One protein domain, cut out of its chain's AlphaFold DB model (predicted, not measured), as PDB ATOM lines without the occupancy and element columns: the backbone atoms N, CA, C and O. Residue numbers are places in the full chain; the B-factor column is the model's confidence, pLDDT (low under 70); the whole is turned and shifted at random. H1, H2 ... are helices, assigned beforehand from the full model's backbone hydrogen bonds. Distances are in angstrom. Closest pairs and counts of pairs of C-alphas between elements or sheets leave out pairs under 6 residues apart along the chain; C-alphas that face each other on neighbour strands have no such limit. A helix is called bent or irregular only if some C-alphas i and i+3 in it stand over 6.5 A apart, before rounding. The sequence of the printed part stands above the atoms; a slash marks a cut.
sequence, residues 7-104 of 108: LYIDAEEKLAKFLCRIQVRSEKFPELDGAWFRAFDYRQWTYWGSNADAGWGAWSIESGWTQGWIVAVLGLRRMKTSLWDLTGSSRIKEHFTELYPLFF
ATOM      1  N   LEU A   7      68.426  -6.663  11.410       94.56
ATOM      2  CA  LEU A   7      68.157  -5.291  10.980       94.56
ATOM      3  C   LEU A   7      66.724  -5.148  10.451       94.56
ATOM      4  O   LEU A   7      66.014  -4.207  10.815       94.56
ATOM      5  N   TYR A   8      66.288  -6.086   9.607       91.12
ATOM      6  CA  TYR A   8      64.952  -6.049   9.016       91.12
ATOM      7  C   TYR A   8      63.870  -6.419  10.029       91.12
ATOM      8  O   TYR A   8      62.803  -5.809  10.011       91.12
ATOM      9  N   ILE A   9      64.155  -7.345  10.948       91.94
ATOM     10  CA  ILE A   9      63.247  -7.695  12.051       91.94
ATOM     11  C   ILE A   9      62.946  -6.456  12.908       91.94
ATOM     12  O   ILE A   9      61.781  -6.155  13.189       91.94
ATOM     13  N   ASP A  10      63.989  -5.715  13.288       94.94
ATOM     14  CA  ASP A  10      63.862  -4.521  14.123       94.94
ATOM     15  C   ASP A  10      63.169  -3.370  13.385       94.94
ATOM     16  O   ASP A  10      62.350  -2.652  13.969       94.94
ATOM     17  N   ALA A  11      63.484  -3.179  12.101       95.06
ATOM     18  CA  ALA A  11      62.836  -2.174  11.266       95.06
ATOM     19  C   ALA A  11      61.335  -2.460  11.100       95.06
ATOM     20  O   ALA A  11      60.513  -1.557  11.269       95.06
ATOM     21  N   GLU A  12      60.968  -3.716  10.838       93.12
ATOM     22  CA  GLU A  12      59.577  -4.144  10.700       93.12
ATOM     23  C   GLU A  12      58.796  -3.954  12.008       93.12
ATOM     24  O   GLU A  12      57.675  -3.449  11.996       93.12
ATOM     25  N   GLU A  13      59.393  -4.294  13.154       95.94
ATOM     26  CA  GLU A  13      58.769  -4.093  14.465       95.94
ATOM     27  C   GLU A  13      58.507  -2.608  14.759       95.94
ATOM     28  O   GLU A  13      57.437  -2.241  15.254       95.94
ATOM     29  N   LYS A  14      59.464  -1.732  14.430       97.19
ATOM     30  CA  LYS A  14      59.292  -0.278  14.565       97.19
ATOM     31  C   LYS A  14      58.196   0.242  13.636       97.19
ATOM     32  O   LYS A  14      57.380   1.053  14.074       97.19
ATOM     33  N   LEU A  15      58.150  -0.240  12.394       96.44
ATOM     34  CA  LEU A  15      57.128   0.144  11.423       96.44
ATOM     35  C   LEU A  15      55.730  -0.298  11.870       96.44
ATOM     36  O   LEU A  15      54.812   0.516  11.864       96.44
ATOM     37  N   ALA A  16      55.570  -1.540  12.331       97.31
ATOM     38  CA  ALA A  16      54.293  -2.045  12.836       97.31
ATOM     39  C   ALA A  16      53.779  -1.204  14.016       97.31
ATOM     40  O   ALA A  16      52.628  -0.769  14.019       97.31
ATOM     41  N   LYS A  17      54.655  -0.894  14.984       97.88
ATOM     42  CA  LYS A  17      54.320  -0.009  16.111       97.88
ATOM     43  C   LYS A  17      53.922   1.387  15.655       97.88
ATOM     44  O   LYS A  17      52.963   1.943  16.184       97.88
ATOM     45  N   PHE A  18      54.654   1.955  14.699       97.75
ATOM     46  CA  PHE A  18      54.336   3.260  14.138       97.75
ATOM     47  C   PHE A  18      52.946   3.257  13.495       97.75
ATOM     48  O   PHE A  18      52.115   4.075  13.881       97.75
ATOM     49  N   LEU A  19      52.667   2.298  12.608       97.25
ATOM     50  CA  LEU A  19      51.383   2.177  11.918       97.25
ATOM     51  C   LEU A  19      50.223   2.027  12.907       97.25
ATOM     52  O   LEU A  19      49.278   2.805  12.836       97.25
ATOM     53  N   CYS A  20      50.312   1.126  13.891       97.12
ATOM     54  CA  CYS A  20      49.282   1.006  14.931       97.12
ATOM     55  C   CYS A  20      49.063   2.314  15.710       97.12
ATOM     56  O   CYS A  20      47.946   2.637  16.106       97.12
ATOM     57  N   ARG A  21      50.125   3.090  15.949       97.31
ATOM     58  CA  ARG A  21      50.043   4.315  16.753       97.31
ATOM     59  C   ARG A  21      49.393   5.484  16.012       97.31
ATOM     60  O   ARG A  21      48.833   6.353  16.674       97.31
ATOM     61  N   ILE A  22      49.484   5.525  14.682       96.88
ATOM     62  CA  ILE A  22      48.945   6.627  13.866       96.88
ATOM     63  C   ILE A  22      47.525   6.376  13.351       96.88
ATOM     64  O   ILE A  22      47.003   7.201  12.599       96.88
ATOM     65  N   GLN A  23      46.898   5.260  13.734       97.00
ATOM     66  CA  GLN A  23      45.495   5.006  13.414       97.00
ATOM     67  C   GLN A  23      44.618   6.170  13.883       97.00
ATOM     68  O   GLN A  23      44.799   6.701  14.984       97.00
ATOM     69  N   VAL A  24      43.684   6.562  13.023       96.00
ATOM     70  CA  VAL A  24      42.696   7.603  13.292       96.00
ATOM     71  C   VAL A  24      41.881   7.212  14.515       96.00
ATOM     72  O   VAL A  24      41.508   6.053  14.682       96.00
ATOM     73  N   ARG A  25      41.622   8.192  15.383       95.12
ATOM     74  CA  ARG A  25      40.723   8.055  16.529       95.12
ATOM     75  C   ARG A  25      39.596   9.054  16.382       95.12
ATOM     76  O   ARG A  25      39.856  10.254  16.286       95.12
ATOM     77  N   SER A  26      38.367   8.570  16.330       94.69
ATOM     78  CA  SER A  26      37.208   9.389  16.007       94.69
ATOM     79  C   SER A  26      35.937   8.798  16.606       94.69
ATOM     80  O   SER A  26      35.364   7.852  16.082       94.69
ATOM     81  N   GLU A  27      35.433   9.421  17.670       96.56
ATOM     82  CA  GLU A  27      34.100   9.103  18.207       96.56
ATOM     83  C   GLU A  27      32.981   9.704  17.340       96.56
ATOM     84  O   GLU A  27      31.875   9.176  17.278       96.56
ATOM     85  N   LYS A  28      33.268  10.821  16.655       97.44
ATOM     86  CA  LYS A  28      32.291  11.560  15.843       97.44
ATOM     87  C   LYS A  28      31.980  10.874  14.512       97.44
ATOM     88  O   LYS A  28      30.837  10.913  14.070       97.44
ATOM     89  N   PHE A  29      32.999  10.301  13.881       95.62
ATOM     90  CA  PHE A  29      32.905   9.562  12.620       95.62
ATOM     91  C   PHE A  29      33.478   8.159  12.843       95.62
ATOM     92  O   PHE A  29      34.678   7.965  12.611       95.62
ATOM     93  N   PRO A  30      32.675   7.214  13.368       95.81
ATOM     94  CA  PRO A  30      33.126   5.861  13.691       95.81
ATOM     95  C   PRO A  30      33.658   5.087  12.481       95.81
ATOM     96  O   PRO A  30      34.509   4.221  12.628       95.81
ATOM     97  N   GLU A  31      33.197   5.412  11.275       93.19
ATOM     98  CA  GLU A  31      33.666   4.825  10.019       93.19
ATOM     99  C   GLU A  31      35.129   5.159   9.692       93.19
ATOM    100  O   GLU A  31      35.750   4.478   8.877       93.19
ATOM    101  N   LEU A  32      35.679   6.202  10.321       93.88
ATOM    102  CA  LEU A  32      37.085   6.581  10.203       93.88
ATOM    103  C   LEU A  32      37.925   6.039  11.365       93.88
ATOM    104  O   LEU A  32      39.151   6.068  11.281       93.88
ATOM    105  N   ASP A  33      37.303   5.579  12.452       96.06
ATOM    106  CA  ASP A  33      38.022   5.098  13.630       96.06
ATOM    107  C   ASP A  33      38.826   3.832  13.300       96.06
ATOM    108  O   ASP A  33      38.335   2.885  12.687       96.06
ATOM    109  N   GLY A  34      40.108   3.841  13.655       95.94
ATOM    110  CA  GLY A  34      41.046   2.771  13.332       95.94
ATOM    111  C   GLY A  34      41.621   2.813  11.911       95.94
ATOM    112  O   GLY A  34      42.521   2.025  11.619       95.94
ATOM    113  N   ALA A  35      41.169   3.717  11.037       96.00
ATOM    114  CA  ALA A  35      41.703   3.830   9.682       96.00
ATOM    115  C   ALA A  35      43.087   4.506   9.640       96.00
ATOM    116  O   ALA A  35      43.548   5.110  10.610       96.00
ATOM    117  N   TRP A  36      43.733   4.461   8.475       96.88
ATOM    118  CA  TRP A  36      44.870   5.329   8.137       96.88
ATOM    119  C   TRP A  36      44.480   6.342   7.064       96.88
ATOM    120  O   TRP A  36      44.025   5.961   5.986       96.88
ATOM    121  N   PHE A  37      44.701   7.626   7.320       95.31
ATOM    122  CA  PHE A  37      44.654   8.624   6.258       95.31
ATOM    123  C   PHE A  37      45.886   8.510   5.351       95.31
ATOM    124  O   PHE A  37      46.931   8.015   5.776       95.31
ATOM    125  N   ARG A  38      45.759   8.970   4.101       93.38
ATOM    126  CA  ARG A  38      46.805   8.885   3.068       93.38
ATOM    127  C   ARG A  38      48.145   9.453   3.531       93.38
ATOM    128  O   ARG A  38      49.192   8.935   3.153       93.38
ATOM    129  N   ALA A  39      48.125  10.528   4.318       93.38
ATOM    130  CA  ALA A  39      49.338  11.185   4.782       93.38
ATOM    131  C   ALA A  39      49.373  11.368   6.302       93.38
ATOM    132  O   ALA A  39      48.363  11.646   6.953       93.38
ATOM    133  N   PHE A  40      50.584  11.271   6.847       95.00
ATOM    134  CA  PHE A  40      50.891  11.538   8.244       95.00
ATOM    135  C   PHE A  40      52.203  12.320   8.340       95.00
ATOM    136  O   PHE A  40      53.246  11.857   7.873       95.00
ATOM    137  N   ASP A  41      52.169  13.497   8.960       95.38
ATOM    138  CA  ASP A  41      53.363  14.278   9.266       95.38
ATOM    139  C   ASP A  41      53.973  13.768  10.574       95.38
ATOM    140  O   ASP A  41      53.472  14.021  11.672       95.38
ATOM    141  N   TYR A  42      55.095  13.055  10.454       94.38
ATOM    142  CA  TYR A  42      55.813  12.495  11.596       94.38
ATOM    143  C   TYR A  42      56.315  13.560  12.583       94.38
ATOM    144  O   TYR A  42      56.351  13.307  13.786       94.38
ATOM    145  N   ARG A  43      56.707  14.747  12.100       95.06
ATOM    146  CA  ARG A  43      57.277  15.806  12.949       95.06
ATOM    147  C   ARG A  43      56.203  16.491  13.778       95.06
ATOM    148  O   ARG A  43      56.450  16.807  14.937       95.06
ATOM    149  N   GLN A  44      55.040  16.727  13.178       95.38
ATOM    150  CA  GLN A  44      53.905  17.372  13.845       95.38
ATOM    151  C   GLN A  44      52.968  16.375  14.534       95.38
ATOM    152  O   GLN A  44      52.091  16.784  15.289       95.38
ATOM    153  N   TRP A  45      53.166  15.076  14.297       94.75
ATOM    154  CA  TRP A  45      52.348  13.992  14.834       94.75
ATOM    155  C   TRP A  45      50.854  14.153  14.506       94.75
ATOM    156  O   TRP A  45      49.980  13.953  15.349       94.75
ATOM    157  N   THR A  46      50.559  14.547  13.269       94.19
ATOM    158  CA  THR A  46      49.193  14.794  12.798       94.19
ATOM    159  C   THR A  46      49.042  14.432  11.325       94.19
ATOM    160  O   THR A  46      50.023  14.291  10.594       94.19
ATOM    161  N   TYR A  47      47.803  14.298  10.872       92.25
ATOM    162  CA  TYR A  47      47.476  14.096   9.465       92.25
ATOM    163  C   TYR A  47      47.567  15.436   8.742       92.25
ATOM    164  O   TYR A  47      46.827  16.369   9.056       92.25
ATOM    165  N   TRP A  48      48.507  15.549   7.809       91.94
ATOM    166  CA  TRP A  48      48.759  16.789   7.085       91.94
ATOM    167  C   TRP A  48      49.410  16.514   5.731       91.94
ATOM    168  O   TRP A  48      50.107  15.517   5.550       91.94
ATOM    169  N   GLY A  49      49.195  17.418   4.779       87.31
ATOM    170  CA  GLY A  49      49.803  17.381   3.455       87.31
ATOM    171  C   GLY A  49      49.372  18.579   2.613       87.31
ATOM    172  O   GLY A  49      48.622  19.439   3.070       87.31
ATOM    173  N   SER A  50      49.867  18.644   1.378       83.88
ATOM    174  CA  SER A  50      49.466  19.687   0.431       83.88
ATOM    175  C   SER A  50      47.981  19.562   0.074       83.88
ATOM    176  O   SER A  50      47.500  18.471  -0.224       83.88
ATOM    177  N   ASN A  51      47.274  20.693   0.027       80.81
ATOM    178  CA  ASN A  51      45.897  20.761  -0.477       80.81
ATOM    179  C   ASN A  51      45.820  20.830  -2.014       80.81
ATOM    180  O   ASN A  51      44.730  20.972  -2.561       80.81
ATOM    181  N   ALA A  52      46.956  20.750  -2.718       85.19
ATOM    182  CA  ALA A  52      46.991  20.762  -4.181       85.19
ATOM    183  C   ALA A  52      46.412  19.479  -4.814       85.19
ATOM    184  O   ALA A  52      46.002  19.505  -5.972       85.19
ATOM    185  N   ASP A  53      46.333  18.382  -4.055       81.00
ATOM    186  CA  ASP A  53      45.802  17.095  -4.519       81.00
ATOM    187  C   ASP A  53      44.265  17.070  -4.431       81.00
ATOM    188  O   ASP A  53      43.665  16.472  -3.533       81.00
ATOM    189  N   ALA A  54      43.608  17.771  -5.358       80.25
ATOM    190  CA  ALA A  54      42.151  17.861  -5.413       80.25
ATOM    191  C   ALA A  54      41.501  16.470  -5.542       80.25
ATOM    192  O   ALA A  54      41.796  15.708  -6.459       80.25
ATOM    193  N   GLY A  55      40.602  16.140  -4.610       81.62
ATOM    194  CA  GLY A  55      39.934  14.832  -4.546       81.62
ATOM    195  C   GLY A  55      40.779  13.705  -3.936       81.62
ATOM    196  O   GLY A  55      40.259  12.614  -3.716       81.62
ATOM    197  N   TRP A  56      42.048  13.966  -3.607       87.25
ATOM    198  CA  TRP A  56      42.988  12.966  -3.099       87.25
ATOM    199  C   TRP A  56      43.906  13.548  -2.011       87.25
ATOM    200  O   TRP A  56      45.118  13.344  -1.994       87.25
ATOM    201  N   GLY A  57      43.317  14.329  -1.105       91.25
ATOM    202  CA  GLY A  57      44.041  15.053  -0.066       91.25
ATOM    203  C   GLY A  57      44.652  14.153   1.013       91.25
ATOM    204  O   GLY A  57      44.509  12.930   1.024       91.25
ATOM    205  N   ALA A  58      45.331  14.778   1.976       92.56
ATOM    206  CA  ALA A  58      45.972  14.080   3.094       92.56
ATOM    207  C   ALA A  58      45.006  13.200   3.908       92.56
ATOM    208  O   ALA A  58      45.426  12.158   4.397       92.56
ATOM    209  N   TRP A  59      43.731  13.595   4.001       91.25
ATOM    210  CA  TRP A  59      42.663  12.905   4.739       91.25
ATOM    211  C   TRP A  59      41.880  11.878   3.915       91.25
ATOM    212  O   TRP A  59      40.915  11.299   4.408       91.25
ATOM    213  N   SER A  60      42.255  11.636   2.659       92.81
ATOM    214  CA  SER A  60      41.650  10.548   1.891       92.81
ATOM    215  C   SER A  60      42.028   9.193   2.495       92.81
ATOM    216  O   SER A  60      43.138   9.016   3.000       92.81
ATOM    217  N   ILE A  61      41.116   8.222   2.412       93.00
ATOM    218  CA  ILE A  61      41.395   6.821   2.739       93.00
ATOM    219  C   ILE A  61      41.560   6.047   1.438       93.00
ATOM    220  O   ILE A  61      40.654   5.980   0.611       93.00
ATOM    221  N   GLU A  62      42.718   5.417   1.282       92.56
ATOM    222  CA  GLU A  62      42.998   4.534   0.158       92.56
ATOM    223  C   GLU A  62      42.804   3.084   0.596       92.56
ATOM    224  O   GLU A  62      43.746   2.405   1.015       92.56
ATOM    225  N   SER A  63      41.562   2.607   0.539       90.25
ATOM    226  CA  SER A  63      41.196   1.288   1.072       90.25
ATOM    227  C   SER A  63      42.037   0.150   0.483       90.25
ATOM    228  O   SER A  63      42.483  -0.724   1.218       90.25
ATOM    229  N   GLY A  64      42.313   0.184  -0.824       91.56
ATOM    230  CA  GLY A  64      43.152  -0.821  -1.487       91.56
ATOM    231  C   GLY A  64      44.656  -0.616  -1.278       91.56
ATOM    232  O   GLY A  64      45.367  -1.564  -0.955       91.56
ATOM    233  N   TRP A  65      45.143   0.616  -1.444       91.56
ATOM    234  CA  TRP A  65      46.582   0.910  -1.457       91.56
ATOM    235  C   TRP A  65      47.208   0.989  -0.067       91.56
ATOM    236  O   TRP A  65      48.335   0.542   0.117       91.56
ATOM    237  N   THR A  66      46.468   1.508   0.910       93.88
ATOM    238  CA  THR A  66      46.974   1.719   2.266       93.88
ATOM    239  C   THR A  66      46.354   0.715   3.236       93.88
ATOM    240  O   THR A  66      47.075  -0.100   3.812       93.88
ATOM    241  N   GLN A  67      45.023   0.703   3.390       94.94
ATOM    242  CA  GLN A  67      44.381  -0.124   4.428       94.94
ATOM    243  C   GLN A  67      44.618  -1.619   4.182       94.94
ATOM    244  O   GLN A  67      45.065  -2.335   5.079       94.94
ATOM    245  N   GLY A  68      44.351  -2.077   2.954       95.62
ATOM    246  CA  GLY A  68      44.468  -3.481   2.569       95.62
ATOM    247  C   GLY A  68      45.870  -4.032   2.808       95.62
ATOM    248  O   GLY A  68      46.016  -5.084   3.427       95.62
ATOM    249  N   TRP A  69      46.902  -3.292   2.398       95.25
ATOM    250  CA  TRP A  69      48.291  -3.705   2.593       95.25
ATOM    251  C   TRP A  69      48.714  -3.712   4.059       95.25
ATOM    252  O   TRP A  69      49.305  -4.697   4.504       95.25
ATOM    253  N   ILE A  70      48.390  -2.666   4.829       96.81
ATOM    254  CA  ILE A  70      48.753  -2.606   6.251       96.81
ATOM    255  C   ILE A  70      48.109  -3.771   7.008       96.81
ATOM    256  O   ILE A  70      48.803  -4.511   7.705       96.81
ATOM    257  N   VAL A  71      46.800  -3.980   6.837       96.62
ATOM    258  CA  VAL A  71      46.070  -5.049   7.532       96.62
ATOM    259  C   VAL A  71      46.563  -6.428   7.098       96.62
ATOM    260  O   VAL A  71      46.824  -7.272   7.957       96.62
ATOM    261  N   ALA A  72      46.743  -6.661   5.793       96.06
ATOM    262  CA  ALA A  72      47.231  -7.941   5.288       96.06
ATOM    263  C   ALA A  72      48.619  -8.275   5.850       96.06
ATOM    264  O   ALA A  72      48.831  -9.376   6.357       96.06
ATOM    265  N   VAL A  73      49.556  -7.322   5.824       94.94
ATOM    266  CA  VAL A  73      50.929  -7.551   6.295       94.94
ATOM    267  C   VAL A  73      50.986  -7.693   7.815       94.94
ATOM    268  O   VAL A  73      51.666  -8.595   8.302       94.94
ATOM    269  N   LEU A  74      50.238  -6.894   8.585       96.38
ATOM    270  CA  LEU A  74      50.130  -7.089  10.039       96.38
ATOM    271  C   LEU A  74      49.535  -8.464  10.384       96.38
ATOM    272  O   LEU A  74      50.008  -9.127  11.311       96.38
ATOM    273  N   GLY A  75      48.546  -8.924   9.613       96.62
ATOM    274  CA  GLY A  75      47.976 -10.266   9.725       96.62
ATOM    275  C   GLY A  75      49.011 -11.361   9.463       96.62
ATOM    276  O   GLY A  75      49.227 -12.224  10.316       96.62
ATOM    277  N   LEU A  76      49.723 -11.288   8.336       95.06
ATOM    278  CA  LEU A  76      50.806 -12.218   7.988       95.06
ATOM    279  C   LEU A  76      51.902 -12.241   9.061       95.06
ATOM    280  O   LEU A  76      52.364 -13.311   9.468       95.06
ATOM    281  N   ARG A  77      52.260 -11.065   9.591       93.38
ATOM    282  CA  ARG A  77      53.225 -10.913  10.682       93.38
ATOM    283  C   ARG A  77      52.747 -11.619  11.949       93.38
ATOM    284  O   ARG A  77      53.510 -12.370  12.559       93.38
ATOM    285  N   ARG A  78      51.473 -11.453  12.323       95.00
ATOM    286  CA  ARG A  78      50.859 -12.149  13.468       95.00
ATOM    287  C   ARG A  78      50.845 -13.666  13.278       95.00
ATOM    288  O   ARG A  78      51.087 -14.393  14.240       95.00
ATOM    289  N   MET A  79      50.607 -14.126  12.053       95.06
ATOM    290  CA  MET A  79      50.642 -15.537  11.662       95.06
ATOM    291  C   MET A  79      52.065 -16.098  11.534       95.06
ATOM    292  O   MET A  79      52.227 -17.308  11.416       95.06
ATOM    293  N   LYS A  80      53.096 -15.241  11.563       92.19
ATOM    294  CA  LYS A  80      54.501 -15.596  11.311       92.19
ATOM    295  C   LYS A  80      54.704 -16.307   9.964       92.19
ATOM    296  O   LYS A  80      55.551 -17.190   9.859       92.19
ATOM    297  N   THR A  81      53.950 -15.903   8.945       92.88
ATOM    298  CA  THR A  81      53.987 -16.491   7.598       92.88
ATOM    299  C   THR A  81      54.255 -15.422   6.536       92.88
ATOM    300  O   THR A  81      54.265 -14.228   6.840       92.88
ATOM    301  N   SER A  82      54.494 -15.834   5.292       91.50
ATOM    302  CA  SER A  82      54.576 -14.938   4.135       91.50
ATOM    303  C   SER A  82      53.383 -15.130   3.196       91.50
ATOM    304  O   SER A  82      52.661 -16.122   3.287       91.50
ATOM    305  N   LEU A  83      53.176 -14.187   2.270       92.25
ATOM    306  CA  LEU A  83      52.164 -14.341   1.221       92.25
ATOM    307  C   LEU A  83      52.415 -15.606   0.387       92.25
ATOM    308  O   LEU A  83      51.471 -16.325   0.074       92.25
ATOM    309  N   TRP A  84      53.677 -15.893   0.062       92.00
ATOM    310  CA  TRP A  84      54.071 -17.067  -0.715       92.00
ATOM    311  C   TRP A  84      53.785 -18.367   0.027       92.00
ATOM    312  O   TRP A  84      53.185 -19.267  -0.546       92.00
ATOM    313  N   ASP A  85      54.129 -18.433   1.313       93.94
ATOM    314  CA  ASP A  85      53.829 -19.607   2.138       93.94
ATOM    315  C   ASP A  85      52.313 -19.800   2.280       93.94
ATOM    316  O   ASP A  85      51.806 -20.909   2.131       93.94
ATOM    317  N   LEU A  86      51.570 -18.709   2.509       94.19
ATOM    318  CA  LEU A  86      50.112 -18.736   2.643       94.19
ATOM    319  C   LEU A  86      49.409 -19.185   1.354       94.19
ATOM    320  O   LEU A  86      48.382 -19.854   1.408       94.19
ATOM    321  N   THR A  87      49.941 -18.798   0.195       93.88
ATOM    322  CA  THR A  87      49.317 -19.042  -1.113       93.88
ATOM    323  C   THR A  87      49.969 -20.177  -1.897       93.88
ATOM    324  O   THR A  87      49.540 -20.460  -3.016       93.88
ATOM    325  N   GLY A  88      50.953 -20.878  -1.325       93.94
ATOM    326  CA  GLY A  88      51.719 -21.912  -2.026       93.94
ATOM    327  C   GLY A  88      50.867 -23.080  -2.533       93.94
ATOM    328  O   GLY A  88      51.196 -23.694  -3.544       93.94
ATOM    329  N   SER A  89      49.730 -23.346  -1.887       93.88
ATOM    330  CA  SER A  89      48.746 -24.350  -2.309       93.88
ATOM    331  C   SER A  89      47.559 -23.762  -3.085       93.88
ATOM    332  O   SER A  89      46.493 -24.377  -3.145       93.88
ATOM    333  N   SER A  90      47.692 -22.552  -3.635       93.31
ATOM    334  CA  SER A  90      46.618 -21.907  -4.390       93.31
ATOM    335  C   SER A  90      46.239 -22.720  -5.628       93.31
ATOM    336  O   SER A  90      47.080 -23.119  -6.435       93.31
ATOM    337  N   ARG A  91      44.931 -22.916  -5.803       93.12
ATOM    338  CA  ARG A  91      44.319 -23.596  -6.953       93.12
ATOM    339  C   ARG A  91      43.855 -22.630  -8.041       93.12
ATOM    340  O   ARG A  91      43.185 -23.038  -8.977       93.12
ATOM    341  N   ILE A  92      44.236 -21.351  -7.959       87.31
ATOM    342  CA  ILE A  92      43.782 -20.319  -8.909       87.31
ATOM    343  C   ILE A  92      44.092 -20.672 -10.374       87.31
ATOM    344  O   ILE A  92      43.342 -20.308 -11.274       87.31
ATOM    345  N   LYS A  93      45.161 -21.444 -10.610       89.38
ATOM    346  CA  LYS A  93      45.542 -21.925 -11.941       89.38
ATOM    347  C   LYS A  93      44.535 -22.896 -12.572       89.38
ATOM    348  O   LYS A  93      44.531 -23.014 -13.790       89.38
ATOM    349  N   GLU A  94      43.718 -23.594 -11.780       93.69
ATOM    350  CA  GLU A  94      42.825 -24.659 -12.269       93.69
ATOM    351  C   GLU A  94      41.796 -24.129 -13.271       93.69
ATOM    352  O   GLU A  94      41.527 -24.780 -14.275       93.69
ATOM    353  N   HIS A  95      41.299 -22.914 -13.045       90.81
ATOM    354  CA  HIS A  95      40.321 -22.259 -13.915       90.81
ATOM    355  C   HIS A  95      40.944 -21.201 -14.831       90.81
ATOM    356  O   HIS A  95      40.230 -20.540 -15.580       90.81
ATOM    357  N   PHE A  96      42.268 -21.012 -14.787       90.25
ATOM    358  CA  PHE A  96      42.918 -19.927 -15.520       90.25
ATOM    359  C   PHE A  96      42.690 -20.052 -17.027       90.25
ATOM    360  O   PHE A  96      42.244 -19.096 -17.643       90.25
ATOM    361  N   THR A  97      42.916 -21.233 -17.610       90.44
ATOM    362  CA  THR A  97      42.740 -21.466 -19.055       90.44
ATOM    363  C   THR A  97      41.302 -21.228 -19.519       90.44
ATOM    364  O   THR A  97      41.095 -20.676 -20.595       90.44
ATOM    365  N   GLU A  98      40.315 -21.625 -18.713       91.19
ATOM    366  CA  GLU A  98      38.890 -21.452 -19.020       91.19
ATOM    367  C   GLU A  98      38.468 -19.980 -18.952       91.19
ATOM    368  O   GLU A  98      37.745 -19.499 -19.820       91.19
ATOM    369  N   LEU A  99      38.942 -19.251 -17.936       90.75
ATOM    370  CA  LEU A  99      38.569 -17.857 -17.704       90.75
ATOM    371  C   LEU A  99      39.422 -16.860 -18.496       90.75
ATOM    372  O   LEU A  99      39.017 -15.712 -18.659       90.75
ATOM    373  N   TYR A 100      40.588 -17.268 -18.999       89.81
ATOM    374  CA  TYR A 100      41.508 -16.392 -19.725       89.81
ATOM    375  C   TYR A 100      40.833 -15.619 -20.872       89.81
ATOM    376  O   TYR A 100      40.997 -14.398 -20.911       89.81
ATOM    377  N   PRO A 101      40.002 -16.240 -21.738       91.38
ATOM    378  CA  PRO A 101      39.324 -15.523 -22.820       91.38
ATOM    379  C   PRO A 101      38.296 -14.486 -22.344       91.38
ATOM    380  O   PRO A 101      37.950 -13.591 -23.111       91.38
ATOM    381  N   LEU A 102      37.794 -14.591 -21.103       89.94
ATOM    382  CA  LEU A 102      36.870 -13.613 -20.515       89.94
ATOM    383  C   LEU A 102      37.591 -12.313 -20.127       89.94
ATOM    384  O   LEU A 102      37.015 -11.235 -20.229       89.94
ATOM    385  N   PHE A 103      38.839 -12.422 -19.666       88.25
ATOM    386  CA  PHE A 103      39.653 -11.277 -19.248       88.25
ATOM    387  C   PHE A 103      40.475 -10.686 -20.393       88.25
ATOM    388  O   PHE A 103      40.697  -9.477 -20.434       88.25
ATOM    389  N   PHE A 104      40.922 -11.539 -21.313       86.25
ATOM    390  CA  PHE A 104      41.789 -11.178 -22.423       86.25
ATOM    391  C   PHE A 104      41.187 -11.728 -23.708       86.25
ATOM    392  O   PHE A 104      41.431 -12.870 -24.103       86.25
TER     393      PHE A 104
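What this domain is: This is residues 7 to 104 of the 108 residues of an uncharacterized protein of bacterium ADurb.Bin478 (UniProt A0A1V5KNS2). H2 and H1 lie near each other, steeply tilted, joined by a large loop, residues 22 to 62; past H2 and short H3, residues 87 to 104 with H4 stick out as an arm. The 98 printed residues have four named helices, H1 to H4 in order, and no named strand: all helix. The whole is loose, radius of gyration of the C-alphas 18.1 A, spanning 51 by 37 by 27 A.

How they stand to each other: Start at H2, residues 63 to 79: H1, residues 7 to 21, is close but not clearly touching, at a steep tilt of 57 degrees, opposite ways; their closest C-alphas, Ala 16 and Leu 74, are 7.1 A apart. H3, residues 83 to 87, is close to H2 but not clearly touching; the closest C-alphas, Leu 83 and Leu 76, are 7.2 A apart. H4, residues 92 to 103, is apart from the others. O i to N i+4 pairs are within hydrogen-bond range throughout H1 and H3, in 10 of 13 in H2 and 3 of 8 in H4, with 5 of 9 O i to N i+3 pairs there.

Where its parts are: Find C-alpha 63 at (41.196, 1.288, 1.072), where H2 begins its 22.0 A. H1, 21.3 A, begins at (68.157, -5.291, 10.980). H4 is irregular: C-alphas 94 and 97 are 7.5 A apart.

The domain as a whole: The farthest C-alphas, Gln 44 and Glu 98, are 53.0 A apart. The printed part has no cut; the H1 to H2 link is long, and no printed residue is under 70 in pLDDT.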